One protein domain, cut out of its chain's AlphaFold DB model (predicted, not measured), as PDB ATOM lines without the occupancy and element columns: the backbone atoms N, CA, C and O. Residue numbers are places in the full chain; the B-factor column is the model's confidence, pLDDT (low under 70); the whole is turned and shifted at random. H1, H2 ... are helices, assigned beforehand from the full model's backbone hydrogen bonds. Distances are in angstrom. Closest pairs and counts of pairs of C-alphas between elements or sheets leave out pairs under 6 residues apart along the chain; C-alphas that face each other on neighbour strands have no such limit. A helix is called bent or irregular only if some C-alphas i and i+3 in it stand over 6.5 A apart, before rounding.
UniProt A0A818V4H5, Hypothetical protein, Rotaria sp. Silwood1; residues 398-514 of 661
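What this domain is: This is residues 398 to 514 of the 661 residues of the protein "Hypothetical protein" of Rotaria sp. Silwood1 (UniProt A0A818V4H5). The long helix H4 runs through the middle, with H3 folded back beside its first part as a helical hairpin, while H1, H2, H6 and H7 gather on another side of H4 than H3. There H6 and H2 cross H4, H1 runs side by side with H6, H7 runs side by side with H2, and H5 lies beyond the kinked last part of H4. The printed part has 117 residues, with seven named helices, H1 to H7 in order, no named strand, and the class all helix. It is compact, with a radius of gyration of the C-alphas of 14.3 A and spans of 42 by 29 by 22 A.

How they stand to each other: H1, residues 400 to 411, touches H6, residues 489 to 500, the same way at a shallow tilt of 6 degrees; the closest C-alphas, of Glu 401 and Glu 489, are 6.4 A apart. H2, residues 413 to 421, and H7, residues 502 to 510, only just touch, with 3 pairs of C-alphas within 8 A, the closest those of Val 415 and Ile 502 at 6.9 A. H4, residues 448 to 468, is the hub and touches four helices. H3, residues 427 to 446, forms a hairpin with it, at a shallow tilt of 18 degrees, opposite ways, with the C-alphas of Phe 444 and Asn 451 closest at 5.2 A. H6 is about perpendicular to H4 at 74 degrees, and the C-alphas of Ser 456 and His 494 are closest at 4.6 A. H2 touches H4 at 79 degrees, about perpendicular, closest at the C-alphas of Lys 420 and Ile 468, 5.7 A. H5, residues 474 to 482, forms a second hairpin with H4, but they only just touch, with 3 pairs of C-alphas within 8 A and Pro 466 and Leu 481 closest at 5.7 A. H7 is near H3 and H4, and H1 and H3 are apart. Every O i to N i+4 pair is within hydrogen-bond range in H1, H2, H5 and H7; the counts are 13 of 16 in H3, 14 of 17 in H4 and 4 of 8 in H6.

Where its parts are: H1 begins at C-alpha 400, (63.492, -18.118, 160.648). H3 is 30.8 A long and irregular, with C-alphas 443 and 446 7.6 A apart. H4, 29.2 A from C-alpha 448 at (81.131, 8.244, 155.090), has a kink of 41 degrees near residue 462 and is irregular, with C-alphas 463 and 466 7.4 A apart. H6 is 18.0 A and H1 16.6 A long; H5, H2 and H7 measure 12.4, 12.2 and 11.9 A. H7 ends at C-alpha 510, (60.216, 15.960, 156.521).

The domain as a whole: The C-alphas farthest apart, of Leu 446 and Thr 473, are 45.7 A apart. The printed part has no cut; the link H5 to H6 is short and the other links are tight. The mean pLDDT of the printed part is 80.2, with residues 439 to 451 and 510 to 514 among those under 70.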
ATOM      1  N   LEU A 398      57.053 -18.934 155.969       86.12
ATOM      2  CA  LEU A 398      57.994 -18.108 156.709       86.12
ATOM      3  C   LEU A 398      59.179 -18.940 157.201       86.12
ATOM      4  O   LEU A 398      59.025 -19.899 157.962       86.12
ATOM      5  N   GLY A 399      60.371 -18.511 156.796       82.81
ATOM      6  CA  GLY A 399      61.637 -18.943 157.385       82.81
ATOM      7  C   GLY A 399      61.952 -18.231 158.706       82.81
ATOM      8  O   GLY A 399      61.305 -17.256 159.092       82.81
ATOM      9  N   SER A 400      63.005 -18.680 159.381       81.31
ATOM     10  CA  SER A 400      63.492 -18.118 160.648       81.31
ATOM     11  C   SER A 400      63.930 -16.649 160.543       81.31
ATOM     12  O   SER A 400      63.716 -15.874 161.479       81.31
ATOM     13  N   GLU A 401      64.454 -16.240 159.386       84.31
ATOM     14  CA  GLU A 401      64.794 -14.851 159.046       84.31
ATOM     15  C   GLU A 401      63.571 -13.918 159.043       84.31
ATOM     16  O   GLU A 401      63.639 -12.799 159.552       84.31
ATOM     17  N   HIS A 402      62.418 -14.407 158.576       88.88
ATOM     18  CA  HIS A 402      61.162 -13.657 158.565       88.88
ATOM     19  C   HIS A 402      60.635 -13.449 159.988       88.88
ATOM     20  O   HIS A 402      60.206 -12.352 160.337       88.88
ATOM     21  N   LEU A 403      60.730 -14.471 160.844       88.88
ATOM     22  CA  LEU A 403      60.362 -14.352 162.259       88.88
ATOM     23  C   LEU A 403      61.257 -13.333 162.989       88.88
ATOM     24  O   LEU A 403      60.772 -12.539 163.797       88.88
ATOM     25  N   HIS A 404      62.552 -13.294 162.657       87.19
ATOM     26  CA  HIS A 404      63.478 -12.287 163.187       87.19
ATOM     27  C   HIS A 404      63.177 -10.880 162.678       87.19
ATOM     28  O   HIS A 404      63.320  -9.920 163.438       87.19
ATOM     29  N   LEU A 405      62.740 -10.750 161.424       91.38
ATOM     30  CA  LEU A 405      62.279  -9.481 160.880       91.38
ATOM     31  C   LEU A 405      61.056  -8.967 161.647       91.38
ATOM     32  O   LEU A 405      61.091  -7.832 162.105       91.38
ATOM     33  N   ILE A 406      60.030  -9.801 161.874       92.12
ATOM     34  CA  ILE A 406      58.835  -9.427 162.661       92.12
ATOM     35  C   ILE A 406      59.242  -8.891 164.036       92.12
ATOM     36  O   ILE A 406      58.848  -7.791 164.425       92.12
ATOM     37  N   LYS A 407      60.088  -9.637 164.749       90.75
ATOM     38  CA  LYS A 407      60.614  -9.215 166.047       90.75
ATOM     39  C   LYS A 407      61.366  -7.885 165.964       90.75
ATOM     40  O   LYS A 407      61.099  -6.982 166.753       90.75
ATOM     41  N   THR A 408      62.299  -7.759 165.023       91.06
ATOM     42  CA  THR A 408      63.124  -6.550 164.870       91.06
ATOM     43  C   THR A 408      62.259  -5.339 164.535       91.06
ATOM     44  O   THR A 408      62.513  -4.255 165.052       91.06
ATOM     45  N   SER A 409      61.214  -5.517 163.726       92.25
ATOM     46  CA  SER A 409      60.235  -4.478 163.415       92.25
ATOM     47  C   SER A 409      59.501  -4.001 164.665       92.25
ATOM     48  O   SER A 409      59.392  -2.794 164.857       92.25
ATOM     49  N   VAL A 410      59.063  -4.910 165.545       92.38
ATOM     50  CA  VAL A 410      58.434  -4.551 166.832       92.38
ATOM     51  C   VAL A 410      59.418  -3.817 167.754       92.38
ATOM     52  O   VAL A 410      59.097  -2.741 168.264       92.38
ATOM     53  N   GLU A 411      60.646  -4.328 167.912       91.12
ATOM     54  CA  GLU A 411      61.710  -3.672 168.697       91.12
ATOM     55  C   GLU A 411      62.034  -2.266 168.158       91.12
ATOM     56  O   GLU A 411      62.208  -1.317 168.921       91.12
ATOM     57  N   CYS A 412      62.072  -2.118 166.832       93.19
ATOM     58  CA  CYS A 412      62.338  -0.868 166.120       93.19
ATOM     59  C   CYS A 412      61.041  -0.189 165.652       93.19
ATOM     60  O   CYS A 412      61.009   0.429 164.586       93.19
ATOM     61  N   SER A 413      59.961  -0.282 166.434       93.81
ATOM     62  CA  SER A 413      58.633   0.211 166.033       93.81
ATOM     63  C   SER A 413      58.601   1.683 165.626       93.81
ATOM     64  O   SER A 413      57.804   2.075 164.773       93.81
ATOM     65  N   ALA A 414      59.488   2.511 166.184       90.81
ATOM     66  CA  ALA A 414      59.619   3.910 165.798       90.81
ATOM     67  C   ALA A 414      59.971   4.064 164.306       90.81
ATOM     68  O   ALA A 414      59.435   4.954 163.648       90.81
ATOM     69  N   VAL A 415      60.802   3.170 163.760       93.06
ATOM     70  CA  VAL A 415      61.190   3.152 162.343       93.06
ATOM     71  C   VAL A 415      59.994   2.825 161.458       93.06
ATOM     72  O   VAL A 415      59.716   3.564 160.518       93.06
ATOM     73  N   VAL A 416      59.240   1.770 161.781       93.06
ATOM     74  CA  VAL A 416      58.034   1.387 161.023       93.06
ATOM     75  C   VAL A 416      56.996   2.512 161.063       93.06
ATOM     76  O   VAL A 416      56.435   2.891 160.037       93.06
ATOM     77  N   ASN A 417      56.800   3.128 162.230       90.50
ATOM     78  CA  ASN A 417      55.881   4.252 162.392       90.50
ATOM     79  C   ASN A 417      56.330   5.507 161.633       90.50
ATOM     80  O   ASN A 417      55.491   6.205 161.069       90.50
ATOM     81  N   MET A 418      57.633   5.799 161.593       90.00
ATOM     82  CA  MET A 418      58.189   6.862 160.751       90.00
ATOM     83  C   MET A 418      57.878   6.590 159.276       90.00
ATOM     84  O   MET A 418      57.340   7.458 158.599       90.00
ATOM     85  N   MET A 419      58.144   5.371 158.802       89.81
ATOM     86  CA  MET A 419      57.876   4.963 157.420       89.81
ATOM     87  C   MET A 419      56.395   5.108 157.040       89.81
ATOM     88  O   MET A 419      56.096   5.597 155.951       89.81
ATOM     89  N   LYS A 420      55.474   4.743 157.948       87.00
ATOM     90  CA  LYS A 420      54.027   4.952 157.775       87.00
ATOM     91  C   LYS A 420      53.663   6.436 157.707       87.00
ATOM     92  O   LYS A 420      52.938   6.844 156.809       87.00
ATOM     93  N   LYS A 421      54.175   7.248 158.636       86.06
ATOM     94  CA  LYS A 421      53.875   8.691 158.713       86.06
ATOM     95  C   LYS A 421      54.403   9.477 157.516       86.06
ATOM     96  O   LYS A 421      53.779  10.452 157.120       86.06
ATOM     97  N   SER A 422      55.540   9.068 156.962       79.38
ATOM     98  CA  SER A 422      56.148   9.707 155.791       79.38
ATOM     99  C   SER A 422      55.524   9.275 154.456       79.38
ATOM    100  O   SER A 422      55.969   9.759 153.419       79.38
ATOM    101  N   ASP A 423      54.535   8.371 154.472       81.44
ATOM    102  CA  ASP A 423      53.821   7.834 153.302       81.44
ATOM    103  C   ASP A 423      54.737   7.394 152.141       81.44
ATOM    104  O   ASP A 423      54.459   7.619 150.969       81.44
ATOM    105  N   LEU A 424      55.869   6.749 152.443       82.56
ATOM    106  CA  LEU A 424      56.895   6.444 151.430       82.56
ATOM    107  C   LEU A 424      56.521   5.310 150.462       82.56
ATOM    108  O   LEU A 424      57.216   5.084 149.475       82.56
ATOM    109  N   TYR A 425      55.426   4.594 150.722       86.00
ATOM    110  CA  TYR A 425      55.046   3.391 149.972       86.00
ATOM    111  C   TYR A 425      53.868   3.621 149.027       86.00
ATOM    112  O   TYR A 425      53.580   2.735 148.212       86.00
ATOM    113  N   SER A 426      53.233   4.799 149.080       84.94
ATOM    114  CA  SER A 426      52.280   5.237 148.062       84.94
ATOM    115  C   SER A 426      52.988   5.441 146.713       84.94
ATOM    116  O   SER A 426      54.213   5.595 146.671       84.94
ATOM    117  N   PRO A 427      52.273   5.445 145.572       81.44
ATOM    118  CA  PRO A 427      52.898   5.672 144.268       81.44
ATOM    119  C   PRO A 427      53.722   6.971 144.206       81.44
ATOM    120  O   PRO A 427      54.809   6.986 143.631       81.44
ATOM    121  N   GLN A 428      53.232   8.038 144.844       78.94
ATOM    122  CA  GLN A 428      53.933   9.320 144.955       78.94
ATOM    123  C   GLN A 428      55.077   9.252 145.977       78.94
ATOM    124  O   GLN A 428      56.178   9.728 145.702       78.94
ATOM    125  N   GLY A 429      54.861   8.586 147.115       81.44
ATOM    126  CA  GLY A 429      55.881   8.350 148.131       81.44
ATOM    127  C   GLY A 429      57.099   7.587 147.620       81.44
ATOM    128  O   GLY A 429      58.230   7.988 147.891       81.44
ATOM    129  N   ARG A 430      56.891   6.544 146.805       84.81
ATOM    130  CA  ARG A 430      57.981   5.756 146.206       84.81
ATOM    131  C   ARG A 430      58.830   6.603 145.261       84.81
ATOM    132  O   ARG A 430      60.052   6.471 145.262       84.81
ATOM    133  N   HIS A 431      58.196   7.480 144.481       79.69
ATOM    134  CA  HIS A 431      58.903   8.433 143.623       79.69
ATOM    135  C   HIS A 431      59.724   9.421 144.457       79.69
ATOM    136  O   HIS A 431      60.924   9.563 144.238       79.69
ATOM    137  N   ARG A 432      59.109  10.022 145.482       80.19
ATOM    138  CA  ARG A 432      59.788  10.939 146.404       80.19
ATOM    139  C   ARG A 432      60.974  10.272 147.101       80.19
ATOM    140  O   ARG A 432      62.046  10.861 147.197       80.19
ATOM    141  N   PHE A 433      60.817   9.034 147.572       84.19
ATOM    142  CA  PHE A 433      61.901   8.286 148.208       84.19
ATOM    143  C   PHE A 433      63.051   8.013 147.234       84.19
ATOM    144  O   PHE A 433      64.217   8.147 147.597       84.19
ATOM    145  N   GLN A 434      62.731   7.670 145.987       80.56
ATOM    146  CA  GLN A 434      63.705   7.462 144.923       80.56
ATOM    147  C   GLN A 434      64.498   8.747 144.613       80.56
ATOM    148  O   GLN A 434      65.724   8.689 144.505       80.56
ATOM    149  N   GLU A 435      63.834   9.902 144.547       74.25
ATOM    150  CA  GLU A 435      64.485  11.208 144.370       74.25
ATOM    151  C   GLU A 435      65.367  11.579 145.564       74.25
ATOM    152  O   GLU A 435      66.527  11.954 145.386       74.25
ATOM    153  N   LEU A 436      64.858  11.419 146.791       74.50
ATOM    154  CA  LEU A 436      65.628  11.641 148.017       74.50
ATOM    155  C   LEU A 436      66.870  10.751 148.048       74.50
ATOM    156  O   LEU A 436      67.963  11.230 148.342       74.50
ATOM    157  N   ARG A 437      66.729   9.472 147.691       80.44
ATOM    158  CA  ARG A 437      67.843   8.530 147.628       80.44
ATOM    159  C   ARG A 437      68.918   9.000 146.660       80.44
ATOM    160  O   ARG A 437      70.091   9.006 147.026       80.44
ATOM    161  N   ASP A 438      68.549   9.367 145.438       71.62
ATOM    162  CA  ASP A 438      69.517   9.738 144.404       71.62
ATOM    163  C   ASP A 438      70.193  11.089 144.735       71.62
ATOM    164  O   ASP A 438      71.415  11.234 144.587       71.62
ATOM    165  N   ASN A 439      69.436  12.031 145.313       65.06
ATOM    166  CA  ASN A 439      69.952  13.298 145.834       65.06
ATOM    167  C   ASN A 439      70.942  13.081 146.987       65.06
ATOM    168  O   ASN A 439      72.077  13.557 146.921       65.06
ATOM    169  N   PHE A 440      70.562  12.314 148.013       67.00
ATOM    170  CA  PHE A 440      71.429  12.023 149.155       67.00
ATOM    171  C   PHE A 440      72.636  11.171 148.771       67.00
ATOM    172  O   PHE A 440      73.722  11.393 149.292       67.00
ATOM    173  N   THR A 441      72.500  10.253 147.810       64.00
ATOM    174  CA  THR A 441      73.638   9.463 147.309       64.00
ATOM    175  C   THR A 441      74.693  10.371 146.687       64.00
ATOM    176  O   THR A 441      75.882  10.129 146.862       64.00
ATOM    177  N   THR A 442      74.273  11.426 145.981       57.81
ATOM    178  CA  THR A 442      75.181  12.417 145.385       57.81
ATOM    179  C   THR A 442      75.777  13.343 146.447       57.81
ATOM    180  O   THR A 442      76.970  13.628 146.419       57.81
ATOM    181  N   GLN A 443      74.974  13.771 147.419       56.91
ATOM    182  CA  GLN A 443      75.410  14.680 148.485       56.91
ATOM    183  C   GLN A 443      76.352  14.009 149.494       56.91
ATOM    184  O   GLN A 443      77.312  14.622 149.953       56.91
ATOM    185  N   PHE A 444      76.117  12.738 149.822       61.47
ATOM    186  CA  PHE A 444      76.879  12.005 150.833       61.47
ATOM    187  C   PHE A 444      78.092  11.259 150.267       61.47
ATOM    188  O   PHE A 444      78.727  10.506 151.002       61.47
ATOM    189  N   GLN A 445      78.475  11.482 149.000       52.06
ATOM    190  CA  GLN A 445      79.627  10.800 148.379       52.06
ATOM    191  C   GLN A 445      80.925  10.942 149.185       52.06
ATOM    192  O   GLN A 445      81.752  10.033 149.172       52.06
ATOM    193  N   LEU A 446      81.090  12.058 149.901       47.09
ATOM    194  CA  LEU A 446      82.256  12.337 150.746       47.09
ATOM    195  C   LEU A 446      81.958  12.229 152.254       47.09
ATOM    196  O   LEU A 446      82.869  12.383 153.058       47.09
ATOM    197  N   GLN A 447      80.712  11.937 152.641       50.12
ATOM    198  CA  GLN A 447      80.271  11.846 154.036       50.12
ATOM    199  C   GLN A 447      80.061  10.381 154.430       50.12
ATOM    200  O   GLN A 447      78.940   9.872 154.388       50.12
ATOM    201  N   GLU A 448      81.134   9.694 154.830       55.84
ATOM    202  CA  GLU A 448      81.131   8.244 155.090       55.84
ATOM    203  C   GLU A 448      80.009   7.811 156.053       55.84
ATOM    204  O   GLU A 448      79.244   6.896 155.743       55.84
ATOM    205  N   ARG A 449      79.819   8.539 157.163       62.78
ATOM    206  CA  ARG A 449      78.753   8.264 158.142       62.78
ATOM    207  C   ARG A 449      77.346   8.433 157.561       62.78
ATOM    208  O   ARG A 449      76.505   7.554 157.740       62.78
ATOM    209  N   ASN A 450      77.073   9.531 156.859       66.44
ATOM    210  CA  ASN A 450      75.743   9.787 156.294       66.44
ATOM    211  C   ASN A 450      75.434   8.840 155.134       66.44
ATOM    212  O   ASN A 450      74.301   8.386 155.001       66.44
ATOM    213  N   ASN A 451      76.450   8.450 154.365       68.38
ATOM    214  CA  ASN A 451      76.326   7.427 153.336       68.38
ATOM    215  C   ASN A 451      76.001   6.050 153.949       68.38
ATOM    216  O   ASN A 451      75.140   5.331 153.447       68.38
ATOM    217  N   MET A 452      76.612   5.690 155.086       73.50
ATOM    218  CA  MET A 452      76.249   4.471 155.825       73.50
ATOM    219  C   MET A 452      74.801   4.497 156.339       73.50
ATOM    220  O   MET A 452      74.095   3.488 156.233       73.50
ATOM    221  N   ILE A 453      74.339   5.633 156.871       75.81
ATOM    222  CA  ILE A 453      72.950   5.797 157.329       75.81
ATOM    223  C   ILE A 453      71.991   5.733 156.133       75.81
ATOM    224  O   ILE A 453      70.992   5.025 156.205       75.81
ATOM    225  N   LEU A 454      72.309   6.377 155.007       79.56
ATOM    226  CA  LEU A 454      71.508   6.311 153.782       79.56
ATOM    227  C   LEU A 454      71.402   4.879 153.241       79.56
ATOM    228  O   LEU A 454      70.306   4.418 152.935       79.56
ATOM    229  N   ASN A 455      72.510   4.142 153.176       80.94
ATOM    230  CA  ASN A 455      72.489   2.735 152.767       80.94
ATOM    231  C   ASN A 455      71.627   1.889 153.714       80.94
ATOM    232  O   ASN A 455      70.841   1.054 153.265       80.94
ATOM    233  N   SER A 456      71.709   2.162 155.017       86.00
ATOM    234  CA  SER A 456      70.850   1.519 156.013       86.00
ATOM    235  C   SER A 456      69.374   1.877 155.817       86.00
ATOM    236  O   SER A 456      68.511   1.020 156.002       86.00
ATOM    237  N   LEU A 457      69.075   3.106 155.392       87.88
ATOM    238  CA  LEU A 457      67.719   3.587 155.135       87.88
ATOM    239  C   LEU A 457      67.110   2.891 153.919       87.88
ATOM    240  O   LEU A 457      65.966   2.454 153.981       87.88
ATOM    241  N   ILE A 458      67.888   2.736 152.845       86.81
ATOM    242  CA  ILE A 458      67.476   2.034 151.621       86.81
ATOM    243  C   ILE A 458      67.108   0.581 151.934       86.81
ATOM    244  O   ILE A 458      66.046   0.113 151.529       86.81
ATOM    245  N   ILE A 459      67.957  -0.124 152.686       88.94
ATOM    246  CA  ILE A 459      67.699  -1.519 153.067       88.94
ATOM    247  C   ILE A 459      66.477  -1.601 153.987       88.94
ATOM    248  O   ILE A 459      65.581  -2.409 153.760       88.94
ATOM    249  N   THR A 460      66.396  -0.717 154.981       91.31
ATOM    250  CA  THR A 460      65.267  -0.647 155.921       91.31
ATOM    251  C   THR A 460      63.940  -0.361 155.217       91.31
ATOM    252  O   THR A 460      62.923  -0.928 155.603       91.31
ATOM    253  N   HIS A 461      63.941   0.465 154.167       90.88
ATOM    254  CA  HIS A 461      62.756   0.727 153.351       90.88
ATOM    255  C   HIS A 461      62.244  -0.549 152.657       90.88
ATOM    256  O   HIS A 461      61.049  -0.787 152.575       90.88
ATOM    257  N   ILE A 462      63.131  -1.420 152.178       89.06
ATOM    258  CA  ILE A 462      62.699  -2.701 151.594       89.06
ATOM    259  C   ILE A 462      62.131  -3.618 152.688       89.06
ATOM    260  O   ILE A 462      61.059  -4.191 152.530       89.06
ATOM    261  N   LEU A 463      62.819  -3.711 153.831       91.38
ATOM    262  CA  LEU A 463      62.423  -4.586 154.940       91.38
ATOM    263  C   LEU A 463      61.090  -4.189 155.592       91.38
ATOM    264  O   LEU A 463      60.367  -5.053 156.083       91.38
ATOM    265  N   CYS A 464      60.761  -2.896 155.616       93.00
ATOM    266  CA  CYS A 464      59.541  -2.412 156.257       93.00
ATOM    267  C   CYS A 464      58.280  -2.618 155.404       93.00
ATOM    268  O   CYS A 464      57.193  -2.613 155.975       93.00
ATOM    269  N   GLU A 465      58.394  -2.814 154.084       90.44
ATOM    270  CA  GLU A 465      57.263  -2.831 153.138       90.44
ATOM    271  C   GLU A 465      56.050  -3.677 153.591       90.44
ATOM    272  O   GLU A 465      54.929  -3.147 153.563       90.44
ATOM    273  N   PRO A 466      56.214  -4.922 154.093       91.12
ATOM    274  CA  PRO A 466      55.080  -5.758 154.502       91.12
ATOM    275  C   PRO A 466      54.317  -5.237 155.724       91.12
ATOM    276  O   PRO A 466      53.175  -5.629 155.933       91.12
ATOM    277  N   PHE A 467      54.930  -4.369 156.532       92.81
ATOM    278  CA  PHE A 467      54.347  -3.836 157.768       92.81
ATOM    279  C   PHE A 467      53.639  -2.492 157.560       92.81
ATOM    280  O   PHE A 467      52.933  -2.014 158.451       92.81
ATOM    281  N   ILE A 468      53.844  -1.842 156.407       89.44
ATOM    282  CA  ILE A 468      53.307  -0.500 156.152       89.44
ATOM    283  C   ILE A 468      51.845  -0.559 155.719       89.44
ATOM    284  O   ILE A 468      51.013   0.205 156.212       89.44
ATOM    285  N   THR A 469      51.540  -1.475 154.807       83.44
ATOM    286  CA  THR A 469      50.244  -1.557 154.131       83.44
ATOM    287  C   THR A 469      49.298  -2.507 154.850       83.44
ATOM    288  O   THR A 469      49.691  -3.607 155.225       83.44
ATOM    289  N   GLN A 470      48.035  -2.101 154.994       87.19
ATOM    290  CA  GLN A 470      47.005  -2.987 155.526       87.19
ATOM    291  C   GLN A 470      46.744  -4.172 154.575       87.19
ATOM    292  O   GLN A 470      46.872  -4.065 153.345       87.19
ATOM    293  N   THR A 471      46.384  -5.310 155.153       87.81
ATOM    294  CA  THR A 471      45.931  -6.535 154.483       87.81
ATOM    295  C   THR A 471      44.538  -6.902 154.966       87.81
ATOM    296  O   THR A 471      44.127  -6.534 156.067       87.81
ATOM    297  N   LYS A 472      43.803  -7.658 154.150       84.62
ATOM    298  CA  LYS A 472      42.446  -8.089 154.508       84.62
ATOM    299  C   LYS A 472      42.442  -9.301 155.430       84.62
ATOM    300  O   LYS A 472      41.508  -9.459 156.205       84.62
ATOM    301  N   THR A 473      43.453 -10.162 155.321       86.69
ATOM    302  CA  THR A 473      43.532 -11.421 156.072       86.69
ATOM    303  C   THR A 473      44.961 -11.722 156.521       86.69
ATOM    304  O   THR A 473      45.931 -11.261 155.912       86.69
ATOM    305  N   LEU A 474      45.105 -12.530 157.574       87.12
ATOM    306  CA  LEU A 474      46.402 -13.000 158.063       87.12
ATOM    307  C   LEU A 474      47.223 -13.759 156.996       87.12
ATOM    308  O   LEU A 474      48.413 -13.463 156.868       87.12
ATOM    309  N   PRO A 475      46.653 -14.683 156.192       88.69
ATOM    310  CA  PRO A 475      47.398 -15.337 155.115       88.69
ATOM    311  C   PRO A 475      47.981 -14.358 154.091       88.69
ATOM    312  O   PRO A 475      49.100 -14.558 153.635       88.69
ATOM    313  N   GLU A 476      47.272 -13.270 153.771       88.44
ATOM    314  CA  GLU A 476      47.777 -12.251 152.844       88.44
ATOM    315  C   GLU A 476      49.015 -11.535 153.408       88.44
ATOM    316  O   GLU A 476      49.986 -11.306 152.684       88.44
ATOM    317  N   PHE A 477      49.017 -11.218 154.707       90.75
ATOM    318  CA  PHE A 477      50.189 -10.655 155.385       90.75
ATOM    319  C   PHE A 477      51.375 -11.623 155.385       90.75
ATOM    320  O   PHE A 477      52.499 -11.231 155.062       90.75
ATOM    321  N   VAL A 478      51.122 -12.895 155.699       90.56
ATOM    322  CA  VAL A 478      52.147 -13.944 155.686       90.56
ATOM    323  C   VAL A 478      52.745 -14.112 154.289       90.56
ATOM    324  O   VAL A 478      53.967 -14.172 154.149       90.56
ATOM    325  N   ASP A 479      51.911 -14.120 153.251       89.50
ATOM    326  CA  ASP A 479      52.388 -14.186 151.876       89.50
ATOM    327  C   ASP A 479      53.230 -12.953 151.532       89.50
ATOM    328  O   ASP A 479      54.330 -13.116 151.005       89.50
ATOM    329  N   ARG A 480      52.802 -11.727 151.872       89.25
ATOM    330  CA  ARG A 480      53.607 -10.508 151.639       89.25
ATOM    331  C   ARG A 480      54.980 -10.583 152.309       89.25
ATOM    332  O   ARG A 480      55.975 -10.238 151.674       89.25
ATOM    333  N   LEU A 481      55.051 -11.072 153.547       91.00
ATOM    334  CA  LEU A 481      56.323 -11.311 154.229       91.00
ATOM    335  C   LEU A 481      57.185 -12.335 153.484       91.00
ATOM    336  O   LEU A 481      58.358 -12.069 153.250       91.00
ATOM    337  N   ALA A 482      56.613 -13.463 153.059       87.62
ATOM    338  CA  ALA A 482      57.336 -14.516 152.340       87.62
ATOM    339  C   ALA A 482      57.856 -14.083 150.949       87.62
ATOM    340  O   ALA A 482      58.746 -14.723 150.381       87.62
ATOM    341  N   HIS A 483      57.313 -13.005 150.372       85.94
ATOM    342  CA  HIS A 483      57.818 -12.423 149.124       85.94
ATOM    343  C   HIS A 483      59.115 -11.621 149.312       85.94
ATOM    344  O   HIS A 483      59.825 -11.410 148.323       85.94
ATOM    345  N   LEU A 484      59.473 -11.228 150.543       83.75
ATOM    346  CA  LEU A 484      60.791 -10.667 150.853       83.75
ATOM    347  C   LEU A 484      61.857 -11.767 150.790       83.75
ATOM    348  O   LEU A 484      62.308 -12.295 151.802       83.75
ATOM    349  N   ARG A 485      62.276 -12.132 149.579       69.38
ATOM    350  CA  ARG A 485      63.305 -13.157 149.386       69.38
ATOM    351  C   ARG A 485      64.705 -12.586 149.611       69.38
ATOM    352  O   ARG A 485      65.015 -11.491 149.146       69.38
ATOM    353  N   ASN A 486      65.577 -13.406 150.200       59.66
ATOM    354  CA  ASN A 486      67.035 -13.237 150.194       59.66
ATOM    355  C   ASN A 486      67.580 -12.032 150.988       59.66
ATOM    356  O   ASN A 486      68.589 -11.450 150.578       59.66
ATOM    357  N   PHE A 487      66.960 -11.643 152.108       73.00
ATOM    358  CA  PHE A 487      67.598 -10.702 153.036       73.00
ATOM    359  C   PHE A 487      68.369 -11.460 154.125       73.00
ATOM    360  O   PHE A 487      67.865 -12.399 154.726       73.00
ATOM    361  N   GLU A 488      69.614 -11.058 154.375       69.00
ATOM    362  CA  GLU A 488      70.466 -11.690 155.386       69.00
ATOM    363  C   GLU A 488      70.114 -11.190 156.798       69.00
ATOM    364  O   GLU A 488      69.625 -10.076 156.972       69.00
ATOM    365  N   GLU A 489      70.435 -11.960 157.841       69.69
ATOM    366  CA  GLU A 489      70.279 -11.505 159.238       69.69
ATOM    367  C   GLU A 489      71.071 -10.210 159.510       69.69
ATOM    368  O   GLU A 489      70.654  -9.346 160.284       69.69
ATOM    369  N   SER A 490      72.199 -10.025 158.816       74.62
ATOM    370  CA  SER A 490      72.971  -8.780 158.830       74.62
ATOM    371  C   SER A 490      72.144  -7.575 158.365       74.62
ATOM    372  O   SER A 490      72.349  -6.479 158.890       74.62
ATOM    373  N   SER A 491      71.163  -7.775 157.476       82.56
ATOM    374  CA  SER A 491      70.278  -6.722 156.982       82.56
ATOM    375  C   SER A 491      69.412  -6.124 158.091       82.56
ATOM    376  O   SER A 491      69.153  -4.922 158.092       82.56
ATOM    377  N   LEU A 492      69.027  -6.927 159.091       86.12
ATOM    378  CA  LEU A 492      68.231  -6.476 160.238       86.12
ATOM    379  C   LEU A 492      68.984  -5.458 161.109       86.12
ATOM    380  O   LEU A 492      68.367  -4.619 161.768       86.12
ATOM    381  N   LYS A 493      70.326  -5.461 161.072       87.00
ATOM    382  CA  LYS A 493      71.144  -4.450 161.763       87.00
ATOM    383  C   LYS A 493      70.897  -3.048 161.210       87.00
ATOM    384  O   LYS A 493      70.971  -2.091 161.974       87.00
ATOM    385  N   HIS A 494      70.551  -2.915 159.928       88.75
ATOM    386  CA  HIS A 494      70.248  -1.613 159.337       88.75
ATOM    387  C   HIS A 494      69.004  -0.974 159.957       88.75
ATOM    388  O   HIS A 494      69.022   0.228 160.204       88.75
ATOM    389  N   MET A 495      67.979  -1.759 160.314       91.12
ATOM    390  CA  MET A 495      66.804  -1.227 161.017       91.12
ATOM    391  C   MET A 495      67.185  -0.628 162.375       91.12
ATOM    392  O   MET A 495      66.706   0.448 162.726       91.12
ATOM    393  N   ARG A 496      68.102  -1.275 163.108       89.06
ATOM    394  CA  ARG A 496      68.619  -0.763 164.389       89.06
ATOM    395  C   ARG A 496      69.440   0.512 164.209       89.06
ATOM    396  O   ARG A 496      69.212   1.471 164.935       89.06
ATOM    397  N   VAL A 497      70.309   0.565 163.196       84.75
ATOM    398  CA  VAL A 497      71.061   1.786 162.847       84.75
ATOM    399  C   VAL A 497      70.110   2.943 162.533       84.75
ATOM    400  O   VAL A 497      70.333   4.064 162.989       84.75
ATOM    401  N   ILE A 498      69.028   2.696 161.789       88.75
ATOM    402  CA  ILE A 498      68.015   3.723 161.516       88.75
ATOM    403  C   ILE A 498      67.262   4.112 162.781       88.75
ATOM    404  O   ILE A 498      67.028   5.297 162.987       88.75
ATOM    405  N   ASN A 499      66.943   3.161 163.655       89.44
ATOM    406  CA  ASN A 499      66.307   3.450 164.935       89.44
ATOM    407  C   ASN A 499      67.183   4.361 165.819       89.44
ATOM    408  O   ASN A 499      66.690   5.333 166.386       89.44
ATOM    409  N   GLU A 500      68.491   4.108 165.872       83.56
ATOM    410  CA  GLU A 500      69.464   4.943 166.592       83.56
ATOM    411  C   GLU A 500      69.615   6.346 165.977       83.56
ATOM    412  O   GLU A 500      69.855   7.315 166.693       83.56
ATOM    413  N   ASN A 501      69.437   6.476 164.657       78.81
ATOM    414  CA  ASN A 501      69.587   7.734 163.912       78.81
ATOM    415  C   ASN A 501      68.239   8.317 163.446       78.81
ATOM    416  O   ASN A 501      68.184   9.119 162.509       78.81
ATOM    417  N   ILE A 502      67.137   7.934 164.098       80.19
ATOM    418  CA  ILE A 502      65.782   8.171 163.590       80.19
ATOM    419  C   ILE A 502      65.428   9.657 163.484       80.19
ATOM    420  O   ILE A 502      64.658  10.054 162.615       80.19
ATOM    421  N   GLN A 503      65.995  10.507 164.340       72.56
ATOM    422  CA  GLN A 503      65.773  11.955 164.286       72.56
ATOM    423  C   GLN A 503      66.382  12.565 163.020       72.56
ATOM    424  O   GLN A 503      65.715  13.328 162.328       72.56
ATOM    425  N   THR A 504      67.613  12.175 162.683       68.44
ATOM    426  CA  THR A 504      68.304  12.605 161.461       68.44
ATOM    427  C   THR A 504      67.525  12.196 160.220       68.44
ATOM    428  O   THR A 504      67.286  13.014 159.336       68.44
ATOM    429  N   VAL A 505      67.057  10.949 160.190       76.25
ATOM    430  CA  VAL A 505      66.263  10.430 159.073       76.25
ATOM    431  C   VAL A 505      64.909  11.136 158.977       76.25
ATOM    432  O   VAL A 505      64.501  11.501 157.880       76.25
ATOM    433  N   ASN A 506      64.233  11.405 160.097       74.12
ATOM    434  CA  ASN A 506      62.991  12.183 160.088       74.12
ATOM    435  C   ASN A 506      63.190  13.568 159.468       74.12
ATOM    436  O   ASN A 506      62.363  13.969 158.659       74.12
ATOM    437  N   MET A 507      64.287  14.265 159.787       68.12
ATOM    438  CA  MET A 507      64.599  15.558 159.163       68.12
ATOM    439  C   MET A 507      64.796  15.437 157.647       68.12
ATOM    440  O   MET A 507      64.349  16.299 156.895       68.12
ATOM    441  N   TRP A 508      65.438  14.360 157.185       74.81
ATOM    442  CA  TRP A 508      65.608  14.090 155.754       74.81
ATOM    443  C   TRP A 508      64.275  13.837 155.044       74.81
ATOM    444  O   TRP A 508      64.097  14.268 153.908       74.81
ATOM    445  N   LEU A 509      63.338  13.156 155.710       72.56
ATOM    446  CA  LEU A 509      62.024  12.808 155.162       72.56
ATOM    447  C   LEU A 509      60.981  13.931 155.307       72.56
ATOM    448  O   LEU A 509      60.017  13.964 154.546       72.56
ATOM    449  N   SER A 510      61.146  14.850 156.264       66.69
ATOM    450  CA  SER A 510      60.216  15.960 156.521       66.69
ATOM    451  C   SER A 510      60.465  17.196 155.659       66.69
ATOM    452  O   SER A 510      59.660  18.118 155.690       66.69
ATOM    453  N   ALA A 511      61.569  17.251 154.914       54.53
ATOM    454  CA  ALA A 511      61.866  18.375 154.039       54.53
ATOM    455  C   ALA A 511      60.904  18.380 152.833       54.53
ATOM    456  O   ALA A 511      61.009  17.548 151.926       54.53
ATOM    457  N   GLU A 512      59.931  19.288 152.851       48.91
ATOM    458  CA  GLU A 512      59.209  19.745 151.663       48.91
ATOM    459  C   GLU A 512      60.126  20.684 150.861       48.91
ATOM    460  O   GLU A 512      60.663  21.629 151.423       48.91
ATOM    461  N   GLU A 513      60.327  20.385 149.572       45.25
ATOM    462  CA  GLU A 513      60.771  21.266 148.465       45.25
ATOM    463  C   GLU A 513      61.921  22.291 148.644       45.25
ATOM    464  O   GLU A 513      62.202  23.055 147.721       45.25
ATOM    465  N   THR A 514      62.677  22.304 149.739       42.88
ATOM    466  CA  THR A 514      63.836  23.193 149.903       42.88
ATOM    467  C   THR A 514      65.145  22.475 149.591       42.88
ATOM    468  O   THR A 514      65.445  21.391 150.099       42.88
TER     469      THR A 514